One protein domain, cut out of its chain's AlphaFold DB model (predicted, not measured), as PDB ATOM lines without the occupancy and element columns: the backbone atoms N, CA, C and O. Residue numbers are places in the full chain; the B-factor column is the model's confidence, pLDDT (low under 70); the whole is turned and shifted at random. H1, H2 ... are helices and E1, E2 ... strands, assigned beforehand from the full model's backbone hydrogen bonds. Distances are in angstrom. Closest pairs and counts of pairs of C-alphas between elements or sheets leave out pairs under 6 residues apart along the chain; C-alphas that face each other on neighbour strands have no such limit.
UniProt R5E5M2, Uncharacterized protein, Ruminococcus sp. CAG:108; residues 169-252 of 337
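This is residues 169 to 252 of the 337 residues of an uncharacterized protein of Ruminococcus sp. CAG:108 (UniProt R5E5M2). Two small antiparallel sheets stand on two sides of the domain, the strongly twisted E1 E2 E5 E6 and the smaller E3 E4 E7, with two short helices, H1 and H2, between them toward one end. Residues 189 to 195 and 210 to 213 link the sheets at the other end. The printed part has 84 residues, with seven named strands and two named helices in the order E1 E2 E3 E4 E5 E6 H1 H2 E7; the class is mixed, helices and strands. It is compact, with a radius of gyration of the C-alphas of 12.1 A, and rounded, spanning 33 by 29 by 21 A.

The larger sheet runs E1, residues 171 to 177, E2, residues 183 to 188, E5, residues 214 to 218, and E6, residues 221 to 224; from edge to edge its strands' lines turn by 95 degrees. E1 and E2 form a hairpin, with N 175 and O 184 at 2.8 A. E2 and E5 are antiparallel at 137 degrees, with N 215 and O 185 at 2.8 A. E5 and E6 form a hairpin, with N 216 and O 223 at 2.8 A. H1, residues 225 to 230, is on this sheet at a height of 7.0 A, over E6, and only just stands up from it, rising 41 degrees. The closest C-alphas of E5 and H1 are those of Met 215 and Ile 225, 6.2 A apart. In the other sheet, E3, residues 196 to 201, and E4, residues 204 to 209, form a hairpin, with N 199 and O 206 at 2.9 A. E7, residues 249 to 251, is the antiparallel neighbour of E4, with N 205 and O 250 at 2.8 A. H1 and H2, residues 236 to 243, are on one face of this sheet, making two layers, helices over strands. H2 has a height of 8.9 A over it and runs slantwise to E7, at 49 degrees on the local plane; the C-alphas of Ser 243 and Leu 249, their closest, are 4.9 A apart. H1 and H2 are near each other. In both helices every O i to N i+4 pair is within hydrogen-bond range.

E1 measures 17.9 A from C-alpha 171 at (19.680, 7.099, 23.376) to C-alpha 177. E2 measures 15.9 A, E3 16.0 A, E4 16.8 A, E5 13.2 A and E6 10.5 A. H2 measures 10.4 A from C-alpha 236 at (-5.743, 20.519, 24.271), and H1 8.7 A. E7 measures 7.0 A and ends at C-alpha 251, at (-8.494, 10.701, 26.930).

The two C-alphas farthest apart, those of Tyr 169 and Asn 252, are 35.2 A apart. The printed part has no cut and no long link; E2 to E3, seven residues, is short but not tight, and the other links are tight. Mean pLDDT of the printed part is 87.9, with residue 169 and residues 188 to 194 under 70.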
ATOM      1  N   TYR A 169      25.249   6.868  28.971       59.28
ATOM      2  CA  TYR A 169      24.133   6.350  28.169       59.28
ATOM      3  C   TYR A 169      23.142   7.479  27.860       59.28
ATOM      4  O   TYR A 169      22.534   8.036  28.777       59.28
ATOM      5  N   LEU A 170      22.968   7.798  26.573       70.31
ATOM      6  CA  LEU A 170      21.909   8.670  26.055       70.31
ATOM      7  C   LEU A 170      21.472   8.172  24.674       70.31
ATOM      8  O   LEU A 170      22.136   8.444  23.675       70.31
ATOM      9  N   ASN A 171      20.343   7.467  24.622       72.25
ATOM     10  CA  ASN A 171      19.680   7.099  23.376       72.25
ATOM     11  C   ASN A 171      18.397   7.937  23.235       72.25
ATOM     12  O   ASN A 171      17.637   8.075  24.194       72.25
ATOM     13  N   VAL A 172      18.200   8.536  22.060       78.31
ATOM     14  CA  VAL A 172      17.062   9.396  21.725       78.31
ATOM     15  C   VAL A 172      16.386   8.813  20.490       78.31
ATOM     16  O   VAL A 172      16.962   8.837  19.408       78.31
ATOM     17  N   GLU A 173      15.159   8.330  20.651       80.50
ATOM     18  CA  GLU A 173      14.325   7.792  19.572       80.50
ATOM     19  C   GLU A 173      13.212   8.800  19.264       80.50
ATOM     20  O   GLU A 173      12.408   9.104  20.144       80.50
ATOM     21  N   ILE A 174      13.124   9.317  18.034       86.25
ATOM     22  CA  ILE A 174      11.989  10.159  17.620       86.25
ATOM     23  C   ILE A 174      10.777   9.252  17.363       86.25
ATOM     24  O   ILE A 174      10.815   8.385  16.496       86.25
ATOM     25  N   VAL A 175       9.690   9.471  18.106       87.31
ATOM     26  CA  VAL A 175       8.471   8.638  18.061       87.31
ATOM     27  C   VAL A 175       7.336   9.261  17.245       87.31
ATOM     28  O   VAL A 175       6.328   8.607  16.989       87.31
ATOM     29  N   GLY A 176       7.478  10.526  16.840       89.00
ATOM     30  CA  GLY A 176       6.511  11.224  15.996       89.00
ATOM     31  C   GLY A 176       6.666  12.742  16.039       89.00
ATOM     32  O   GLY A 176       7.559  13.283  16.690       89.00
ATOM     33  N   SER A 177       5.762  13.436  15.358       93.44
ATOM     34  CA  SER A 177       5.606  14.888  15.428       93.44
ATOM     35  C   SER A 177       4.133  15.270  15.289       93.44
ATOM     36  O   SER A 177       3.313  14.478  14.821       93.44
ATOM     37  N   THR A 178       3.794  16.469  15.746       94.88
ATOM     38  CA  THR A 178       2.432  17.034  15.701       94.88
ATOM     39  C   THR A 178       2.329  18.152  14.663       94.88
ATOM     40  O   THR A 178       3.338  18.602  14.113       94.88
ATOM     41  N   SER A 179       1.106  18.597  14.373       92.94
ATOM     42  CA  SER A 179       0.801  19.593  13.337       92.94
ATOM     43  C   SER A 179       1.454  20.967  13.544       92.94
ATOM     44  O   SER A 179       1.547  21.741  12.591       92.94
ATOM     45  N   ASP A 180       1.937  21.256  14.756       93.62
ATOM     46  CA  ASP A 180       2.604  22.503  15.139       93.62
ATOM     47  C   ASP A 180       4.137  22.389  15.256       93.62
ATOM     48  O   ASP A 180       4.778  23.195  15.934       93.62
ATOM     49  N   GLU A 181       4.712  21.375  14.602       90.69
ATOM     50  CA  GLU A 181       6.149  21.076  14.567       90.69
ATOM     51  C   GLU A 181       6.748  20.657  15.931       90.69
ATOM     52  O   GLU A 181       7.967  20.525  16.053       90.69
ATOM     53  N   THR A 182       5.931  20.364  16.957       94.19
ATOM     54  CA  THR A 182       6.438  19.724  18.186       94.19
ATOM     55  C   THR A 182       6.892  18.296  17.877       94.19
ATOM     56  O   THR A 182       6.103  17.479  17.389       94.19
ATOM     57  N   VAL A 183       8.152  17.987  18.191       94.19
ATOM     58  CA  VAL A 183       8.780  16.677  17.967       94.19
ATOM     59  C   VAL A 183       8.683  15.843  19.239       94.19
ATOM     60  O   VAL A 183       9.077  16.291  20.315       94.19
ATOM     61  N   CYS A 184       8.186  14.619  19.119       92.56
ATOM     62  CA  CYS A 184       8.035  13.673  20.218       92.56
ATOM     63  C   CYS A 184       9.202  12.687  20.196       92.56
ATOM     64  O   CYS A 184       9.484  12.096  19.153       92.56
ATOM     65  N   PHE A 185       9.854  12.454  21.332       90.44
ATOM     66  CA  PHE A 185      10.959  11.499  21.428       90.44
ATOM     67  C   PHE A 185      10.954  10.735  22.757       90.44
ATOM     68  O   PHE A 185      10.536  11.272  23.779       90.44
ATOM     69  N   ARG A 186      11.452   9.496  22.767       86.38
ATOM     70  CA  ARG A 186      11.831   8.785  23.997       86.38
ATOM     71  C   ARG A 186      13.305   9.027  24.289       86.38
ATOM     72  O   ARG A 186      14.133   8.989  23.383       86.38
ATOM     73  N   ASN A 187      13.631   9.250  25.558       74.69
ATOM     74  CA  ASN A 187      14.985   9.050  26.065       74.69
ATOM     75  C   ASN A 187      15.025   7.638  26.652       74.69
ATOM     76  O   ASN A 187      14.276   7.380  27.587       74.69
ATOM     77  N   ILE A 188      15.852   6.744  26.111       60.06
ATOM     78  CA  ILE A 188      15.942   5.357  26.585       60.06
ATOM     79  C   ILE A 188      17.164   5.245  27.519       60.06
ATOM     80  O   ILE A 188      18.298   5.144  27.038       60.06
ATOM     81  N   PRO A 189      16.987   5.277  28.854       55.31
ATOM     82  CA  PRO A 189      18.058   5.036  29.804       55.31
ATOM     83  C   PRO A 189      18.420   3.550  29.822       55.31
ATOM     84  O   PRO A 189      17.593   2.679  29.563       55.31
ATOM     85  N   PHE A 190      19.644   3.258  30.255       43.56
ATOM     86  CA  PHE A 190      20.178   1.897  30.399       43.56
ATOM     87  C   PHE A 190      19.290   0.933  31.217       43.56
ATOM     88  O   PHE A 190      19.383  -0.281  31.058       43.56
ATOM     89  N   MET A 191      18.425   1.450  32.097       45.56
ATOM     90  CA  MET A 191      17.486   0.640  32.873       45.56
ATOM     91  C   MET A 191      16.182   1.399  33.148       45.56
ATOM     92  O   MET A 191      16.156   2.334  33.951       45.56
ATOM     93  N   SER A 192      15.084   0.946  32.538       58.12
ATOM     94  CA  SER A 192      13.725   1.274  32.987       58.12
ATOM     95  C   SER A 192      13.426   0.518  34.283       58.12
ATOM     96  O   SER A 192      13.709  -0.677  34.393       58.12
ATOM     97  N   LEU A 193      12.857   1.193  35.286       60.41
ATOM     98  CA  LEU A 193      12.636   0.591  36.609       60.41
ATOM     99  C   LEU A 193      11.400  -0.326  36.680       60.41
ATOM    100  O   LEU A 193      11.116  -0.872  37.745       60.41
ATOM    101  N   GLY A 194      10.637  -0.471  35.588       67.31
ATOM    102  CA  GLY A 194       9.381  -1.240  35.560       67.31
ATOM    103  C   GLY A 194       8.286  -0.688  36.487       67.31
ATOM    104  O   GLY A 194       7.309  -1.373  36.789       67.31
ATOM    105  N   VAL A 195       8.470   0.540  36.984       80.69
ATOM    106  CA  VAL A 195       7.511   1.259  37.822       80.69
ATOM    107  C   VAL A 195       6.605   2.059  36.901       80.69
ATOM    108  O   VAL A 195       7.038   3.068  36.349       80.69
ATOM    109  N   MET A 196       5.353   1.629  36.753       86.81
ATOM    110  CA  MET A 196       4.338   2.418  36.058       86.81
ATOM    111  C   MET A 196       4.042   3.709  36.829       86.81
ATOM    112  O   MET A 196       3.782   3.683  38.035       86.81
ATOM    113  N   ILE A 197       4.062   4.825  36.112       89.19
ATOM    114  CA  ILE A 197       3.661   6.155  36.553       89.19
ATOM    115  C   ILE A 197       2.353   6.507  35.842       89.19
ATOM    116  O   ILE A 197       2.189   6.245  34.650       89.19
ATOM    117  N   GLU A 198       1.441   7.124  36.587       94.12
ATOM    118  CA  GLU A 198       0.185   7.693  36.102       94.12
ATOM    119  C   GLU A 198       0.198   9.205  36.376       94.12
ATOM    120  O   GLU A 198       0.452   9.630  37.507       94.12
ATOM    121  N   GLN A 199      -0.048  10.028  35.354       93.62
ATOM    122  CA  GLN A 199      -0.145  11.487  35.483       93.62
ATOM    123  C   GLN A 199      -1.366  12.039  34.746       93.62
ATOM    124  O   GLN A 199      -1.516  11.833  33.547       93.62
ATOM    125  N   THR A 200      -2.203  12.815  35.433       95.06
ATOM    126  CA  THR A 200      -3.286  13.577  34.790       95.06
ATOM    127  C   THR A 200      -2.734  14.860  34.162       95.06
ATOM    128  O   THR A 200      -2.031  15.625  34.826       95.06
ATOM    129  N   ILE A 201      -3.064  15.106  32.892       95.94
ATOM    130  CA  ILE A 201      -2.636  16.266  32.100       95.94
ATOM    131  C   ILE A 201      -3.865  16.798  31.353       95.94
ATOM    132  O   ILE A 201      -4.310  16.204  30.373       95.94
ATOM    133  N   GLY A 202      -4.457  17.890  31.845       92.94
ATOM    134  CA  GLY A 202      -5.746  18.376  31.337       92.94
ATOM    135  C   GLY A 202      -6.837  17.302  31.450       92.94
ATOM    136  O   GLY A 202      -6.971  16.658  32.490       92.94
ATOM    137  N   ASP A 203      -7.569  17.078  30.360       94.31
ATOM    138  CA  ASP A 203      -8.570  16.007  30.230       94.31
ATOM    139  C   ASP A 203      -7.964  14.629  29.862       94.31
ATOM    140  O   ASP A 203      -8.692  13.732  29.436       94.31
ATOM    141  N   TYR A 204      -6.652  14.423  30.007       95.94
ATOM    142  CA  TYR A 204      -5.964  13.175  29.646       95.94
ATOM    143  C   TYR A 204      -5.250  12.539  30.841       95.94
ATOM    144  O   TYR A 204      -4.888  13.216  31.805       95.94
ATOM    145  N   THR A 205      -5.025  11.229  30.766       96.12
ATOM    146  CA  THR A 205      -4.199  10.478  31.715       96.12
ATOM    147  C   THR A 205      -3.054   9.815  30.966       96.12
ATOM    148  O   THR A 205      -3.271   9.121  29.976       96.12
ATOM    149  N   TYR A 206      -1.828  10.060  31.419       95.56
ATOM    150  CA  TYR A 206      -0.610   9.533  30.823       95.56
ATOM    151  C   TYR A 206      -0.041   8.389  31.666       95.56
ATOM    152  O   TYR A 206       0.297   8.589  32.835       95.56
ATOM    153  N   TYR A 207       0.078   7.214  31.050       92.50
ATOM    154  CA  TYR A 207       0.632   5.991  31.620       92.50
ATOM    155  C   TYR A 207       1.971   5.652  30.960       92.50
ATOM    156  O   TYR A 207       2.030   5.462  29.748       92.50
ATOM    157  N   TYR A 208       3.042   5.531  31.747       88.94
ATOM    158  CA  TYR A 208       4.376   5.189  31.237       88.94
ATOM    159  C   TYR A 208       5.242   4.516  32.313       88.94
ATOM    160  O   TYR A 208       4.966   4.651  33.503       88.94
ATOM    161  N   ASN A 209       6.295   3.789  31.928       84.25
ATOM    162  CA  ASN A 209       7.270   3.272  32.897       84.25
ATOM    163  C   ASN A 209       8.270   4.368  33.279       84.25
ATOM    164  O   ASN A 209       8.712   5.114  32.416       84.25
ATOM    165  N   HIS A 210       8.693   4.443  34.541       77.31
ATOM    166  CA  HIS A 210       9.703   5.407  34.985       77.31
ATOM    167  C   HIS A 210      10.998   5.301  34.154       77.31
ATOM    168  O   HIS A 210      11.756   4.334  34.304       77.31
ATOM    169  N   GLY A 211      11.289   6.345  33.372       73.19
ATOM    170  CA  GLY A 211      12.428   6.412  32.458       73.19
ATOM    171  C   GLY A 211      12.115   5.964  31.029       73.19
ATOM    172  O   GLY A 211      13.034   5.861  30.242       73.19
ATOM    173  N   ASP A 212      10.861   5.681  30.693       78.44
ATOM    174  CA  ASP A 212      10.389   5.356  29.337       78.44
ATOM    175  C   ASP A 212       9.326   6.384  28.885       78.44
ATOM    176  O   ASP A 212       8.401   6.087  28.127       78.44
ATOM    177  N   ASP A 213       9.401   7.603  29.436       87.25
ATOM    178  CA  ASP A 213       8.542   8.725  29.077       87.25
ATOM    179  C   ASP A 213       8.852   9.287  27.685       87.25
ATOM    180  O   ASP A 213      10.001   9.443  27.264       87.25
ATOM    181  N   VAL A 214       7.777   9.679  27.002       91.81
ATOM    182  CA  VAL A 214       7.834  10.519  25.811       91.81
ATOM    183  C   VAL A 214       8.000  11.968  26.253       91.81
ATOM    184  O   VAL A 214       7.185  12.536  26.983       91.81
ATOM    185  N   MET A 215       9.075  12.561  25.763       93.62
ATOM    186  CA  MET A 215       9.454  13.951  25.926       93.62
ATOM    187  C   MET A 215       9.162  14.717  24.633       93.62
ATOM    188  O   MET A 215       9.071  14.146  23.545       93.62
ATOM    189  N   LEU A 216       9.009  16.032  24.753       95.56
ATOM    190  CA  LEU A 216       8.690  16.930  23.649       95.56
ATOM    191  C   LEU A 216       9.854  17.885  23.405       95.56
ATOM    192  O   LEU A 216      10.328  18.527  24.342       95.56
ATOM    193  N   TYR A 217      10.286  18.021  22.155       95.06
ATOM    194  CA  TYR A 217      11.197  19.067  21.708       95.06
ATOM    195  C   TYR A 217      10.423  20.130  20.928       95.06
ATOM    196  O   TYR A 217       9.727  19.828  19.958       95.06
ATOM    197  N   LYS A 218      10.550  21.388  21.363       94.88
ATOM    198  CA  LYS A 218       9.927  22.553  20.728       94.88
ATOM    199  C   LYS A 218      10.736  23.808  21.023       94.88
ATOM    200  O   LYS A 218      11.222  23.978  22.139       94.88
ATOM    201  N   ASN A 219      10.852  24.717  20.055       92.12
ATOM    202  CA  ASN A 219      11.494  26.027  20.238       92.12
ATOM    203  C   ASN A 219      12.897  25.949  20.892       92.12
ATOM    204  O   ASN A 219      13.209  26.726  21.797       92.12
ATOM    205  N   GLY A 220      13.728  24.979  20.482       89.31
ATOM    206  CA  GLY A 220      15.087  24.785  21.015       89.31
ATOM    207  C   GLY A 220      15.159  24.262  22.456       89.31
ATOM    208  O   GLY A 220      16.211  24.342  23.084       89.31
ATOM    209  N   ASN A 221      14.049  23.766  23.009       93.56
ATOM    210  CA  ASN A 221      13.940  23.295  24.386       93.56
ATOM    211  C   ASN A 221      13.275  21.916  24.442       93.56
ATOM    212  O   ASN A 221      12.480  21.565  23.572       93.56
ATOM    213  N   VAL A 222      13.587  21.148  25.489       93.62
ATOM    214  CA  VAL A 222      12.937  19.861  25.784       93.62
ATOM    215  C   VAL A 222      12.059  19.968  27.026       93.62
ATOM    216  O   VAL A 222      12.432  20.640  27.991       93.62
ATOM    217  N   TYR A 223      10.920  19.284  27.011       94.38
ATOM    218  CA  TYR A 223       9.880  19.330  28.037       94.38
ATOM    219  C   TYR A 223       9.313  17.932  28.288       94.38
ATOM    220  O   TYR A 223       9.229  17.131  27.357       94.38
ATOM    221  N   SER A 224       8.844  17.650  29.505       93.50
ATOM    222  CA  SER A 224       7.846  16.580  29.667       93.50
ATOM    223  C   SER A 224       6.490  17.046  29.124       93.50
ATOM    224  O   SER A 224       6.220  18.249  29.095       93.50
ATOM    225  N   ILE A 225       5.603  16.123  28.730       95.06
ATOM    226  CA  ILE A 225       4.256  16.476  28.229       95.06
ATOM    227  C   ILE A 225       3.507  17.359  29.247       95.06
ATOM    228  O   ILE A 225       2.886  18.356  28.879       95.06
ATOM    229  N   LYS A 226       3.633  17.045  30.544       95.19
ATOM    230  CA  LYS A 226       3.027  17.824  31.630       95.19
ATOM    231  C   LYS A 226       3.642  19.221  31.764       95.19
ATOM    232  O   LYS A 226       2.900  20.192  31.857       95.19
ATOM    233  N   GLU A 227       4.974  19.333  31.733       95.06
ATOM    234  CA  GLU A 227       5.692  20.619  31.770       95.06
ATOM    235  C   GLU A 227       5.288  21.510  30.585       95.06
ATOM    236  O   GLU A 227       5.027  22.699  30.770       95.06
ATOM    237  N   ALA A 228       5.181  20.938  29.382       96.69
ATOM    238  CA  ALA A 228       4.773  21.655  28.178       96.69
ATOM    239  C   ALA A 228       3.324  22.166  28.264       96.69
ATOM    240  O   ALA A 228       3.058  23.314  27.913       96.69
ATOM    241  N   TYR A 229       2.393  21.348  28.765       97.06
ATOM    242  CA  TYR A 229       0.994  21.750  28.922       97.06
ATOM    243  C   TYR A 229       0.820  22.817  30.017       97.06
ATOM    244  O   TYR A 229       0.215  23.860  29.785       97.06
ATOM    245  N   GLU A 230       1.420  22.623  31.197       96.94
ATOM    246  CA  GLU A 230       1.323  23.578  32.315       96.94
ATOM    247  C   GLU A 230       2.005  24.927  32.029       96.94
ATOM    248  O   GLU A 230       1.639  25.939  32.629       96.94
ATOM    249  N   SER A 231       2.972  24.963  31.106       96.19
ATOM    250  CA  SER A 231       3.616  26.198  30.636       96.19
ATOM    251  C   SER A 231       2.959  26.825  29.396       96.19
ATOM    252  O   SER A 231       3.387  27.898  28.971       96.19
ATOM    253  N   GLY A 232       1.917  26.202  28.828       96.19
ATOM    254  CA  GLY A 232       1.234  26.679  27.619       96.19
ATOM    255  C   GLY A 232       2.057  26.545  26.330       96.19
ATOM    256  O   GLY A 232       1.803  27.256  25.361       96.19
ATOM    257  N   VAL A 233       3.062  25.663  26.321       97.06
ATOM    258  CA  VAL A 233       3.872  25.310  25.139       97.06
ATOM    259  C   VAL A 233       3.096  24.379  24.197       97.06
ATOM    260  O   VAL A 233       3.316  24.418  22.985       97.06
ATOM    261  N   ILE A 234       2.175  23.581  24.747       97.19
ATOM    262  CA  ILE A 234       1.156  22.799  24.027       97.19
ATOM    263  C   ILE A 234      -0.228  23.051  24.644       97.19
ATOM    264  O   ILE A 234      -0.320  23.496  25.789       97.19
ATOM    265  N   ASP A 235      -1.293  22.739  23.905       96.19
ATOM    266  CA  ASP A 235      -2.687  22.882  24.341       96.19
ATOM    267  C   ASP A 235      -3.498  21.577  24.177       96.19
ATOM    268  O   ASP A 235      -2.956  20.517  23.850       96.19
ATOM    269  N   ASP A 236      -4.812  21.649  24.413       95.69
ATOM    270  CA  ASP A 236      -5.743  20.519  24.271       95.69
ATOM    271  C   ASP A 236      -5.791  19.912  22.857       95.69
ATOM    272  O   ASP A 236      -6.087  18.721  22.726       95.69
ATOM    273  N   SER A 237      -5.524  20.702  21.808       95.44
ATOM    274  CA  SER A 237      -5.506  20.221  20.420       95.44
ATOM    275  C   SER A 237      -4.289  19.331  20.198       95.44
ATOM    276  O   SER A 237      -4.402  18.231  19.657       95.44
ATOM    277  N   ILE A 238      -3.133  19.772  20.693       96.81
ATOM    278  CA  ILE A 238      -1.891  19.003  20.617       96.81
ATOM    279  C   ILE A 238      -1.962  17.759  21.511       96.81
ATOM    280  O   ILE A 238      -1.557  16.686  21.072       96.81
ATOM    281  N   LEU A 239      -2.565  17.828  22.707       95.75
ATOM    282  CA  LEU A 239      -2.834  16.624  23.513       95.75
ATOM    283  C   LEU A 239      -3.719  15.601  22.773       95.75
ATOM    284  O   LEU A 239      -3.490  14.396  22.891       95.75
ATOM    285  N   GLU A 240      -4.695  16.048  21.974       94.75
ATOM    286  CA  GLU A 240      -5.524  15.149  21.161       94.75
ATOM    287  C   GLU A 240      -4.720  14.469  20.039       94.75
ATOM    288  O   GLU A 240      -4.945  13.295  19.743       94.75
ATOM    289  N   GLU A 241      -3.762  15.165  19.420       96.25
ATOM    290  CA  GLU A 241      -2.825  14.562  18.461       96.25
ATOM    291  C   GLU A 241      -1.898  13.549  19.140       96.25
ATOM    292  O   GLU A 241      -1.803  12.406  18.692       96.25
ATOM    293  N   LEU A 242      -1.291  13.929  20.267       95.31
ATOM    294  CA  LEU A 242      -0.419  13.066  21.065       95.31
ATOM    295  C   LEU A 242      -1.130  11.777  21.514       95.31
ATOM    296  O   LEU A 242      -0.549  10.696  21.422       95.31
ATOM    297  N   SER A 243      -2.408  11.841  21.908       94.12
ATOM    298  CA  SER A 243      -3.167  10.642  22.313       94.12
ATOM    299  C   SER A 243      -3.348   9.604  21.194       94.12
ATOM    300  O   SER A 243      -3.566   8.424  21.463       94.12
ATOM    301  N   LYS A 244      -3.209  10.010  19.925       93.94
ATOM    302  CA  LYS A 244      -3.329   9.122  18.756       93.94
ATOM    303  C   LYS A 244      -2.014   8.405  18.425       93.94
ATOM    304  O   LYS A 244      -2.026   7.473  17.626       93.94
ATOM    305  N   MET A 245      -0.899   8.790  19.054       91.06
ATOM    306  CA  MET A 245       0.435   8.210  18.831       91.06
ATOM    307  C   MET A 245       0.707   6.931  19.648       91.06
ATOM    308  O   MET A 245       1.806   6.385  19.590       91.06
ATOM    309  N   ASN A 246      -0.285   6.424  20.392       87.94
ATOM    310  CA  ASN A 246      -0.265   5.103  21.038       87.94
ATOM    311  C   ASN A 246       0.919   4.853  22.004       87.94
ATOM    312  O   ASN A 246       1.436   3.741  22.098       87.94
ATOM    313  N   PHE A 247       1.335   5.879  22.755       90.19
ATOM    314  CA  PHE A 247       2.376   5.776  23.791       90.19
ATOM    315  C   PHE A 247       1.842   5.829  25.237       90.19
ATOM    316  O   PHE A 247       2.612   6.058  26.163       90.19
ATOM    317  N   GLY A 248       0.534   5.625  25.442       90.44
ATOM    318  CA  GLY A 248      -0.092   5.567  26.774       90.44
ATOM    319  C   GLY A 248      -0.748   6.863  27.268       90.44
ATOM    320  O   GLY A 248      -1.071   6.961  28.448       90.44
ATOM    321  N   LEU A 249      -0.946   7.866  26.404       94.69
ATOM    322  CA  LEU A 249      -1.740   9.064  26.711       94.69
ATOM    323  C   LEU A 249      -3.209   8.838  26.315       94.69
ATOM    324  O   LEU A 249      -3.545   8.874  25.134       94.69
ATOM    325  N   GLU A 250      -4.083   8.616  27.293       94.19
ATOM    326  CA  GLU A 250      -5.500   8.287  27.085       94.19
ATOM    327  C   GLU A 250      -6.422   9.468  27.425       94.19
ATOM    328  O   GLU A 250      -6.161  10.234  28.352       94.19
ATOM    329  N   SER A 251      -7.518   9.634  26.676       91.81
ATOM    330  CA  SER A 251      -8.494  10.701  26.930       91.81
ATOM    331  C   SER A 251      -9.510  10.297  27.996       91.81
ATOM    332  O   SER A 251     -10.187   9.280  27.860       91.81
ATOM    333  N   ASN A 252      -9.696  11.146  29.008       91.12
ATOM    334  CA  ASN A 252     -10.754  11.006  30.013       91.12
ATOM    335  C   ASN A 252     -12.104  11.574  29.534       91.12
ATOM    336  O   ASN A 252     -13.101  11.495  30.260       91.12
TER     337      ASN A 252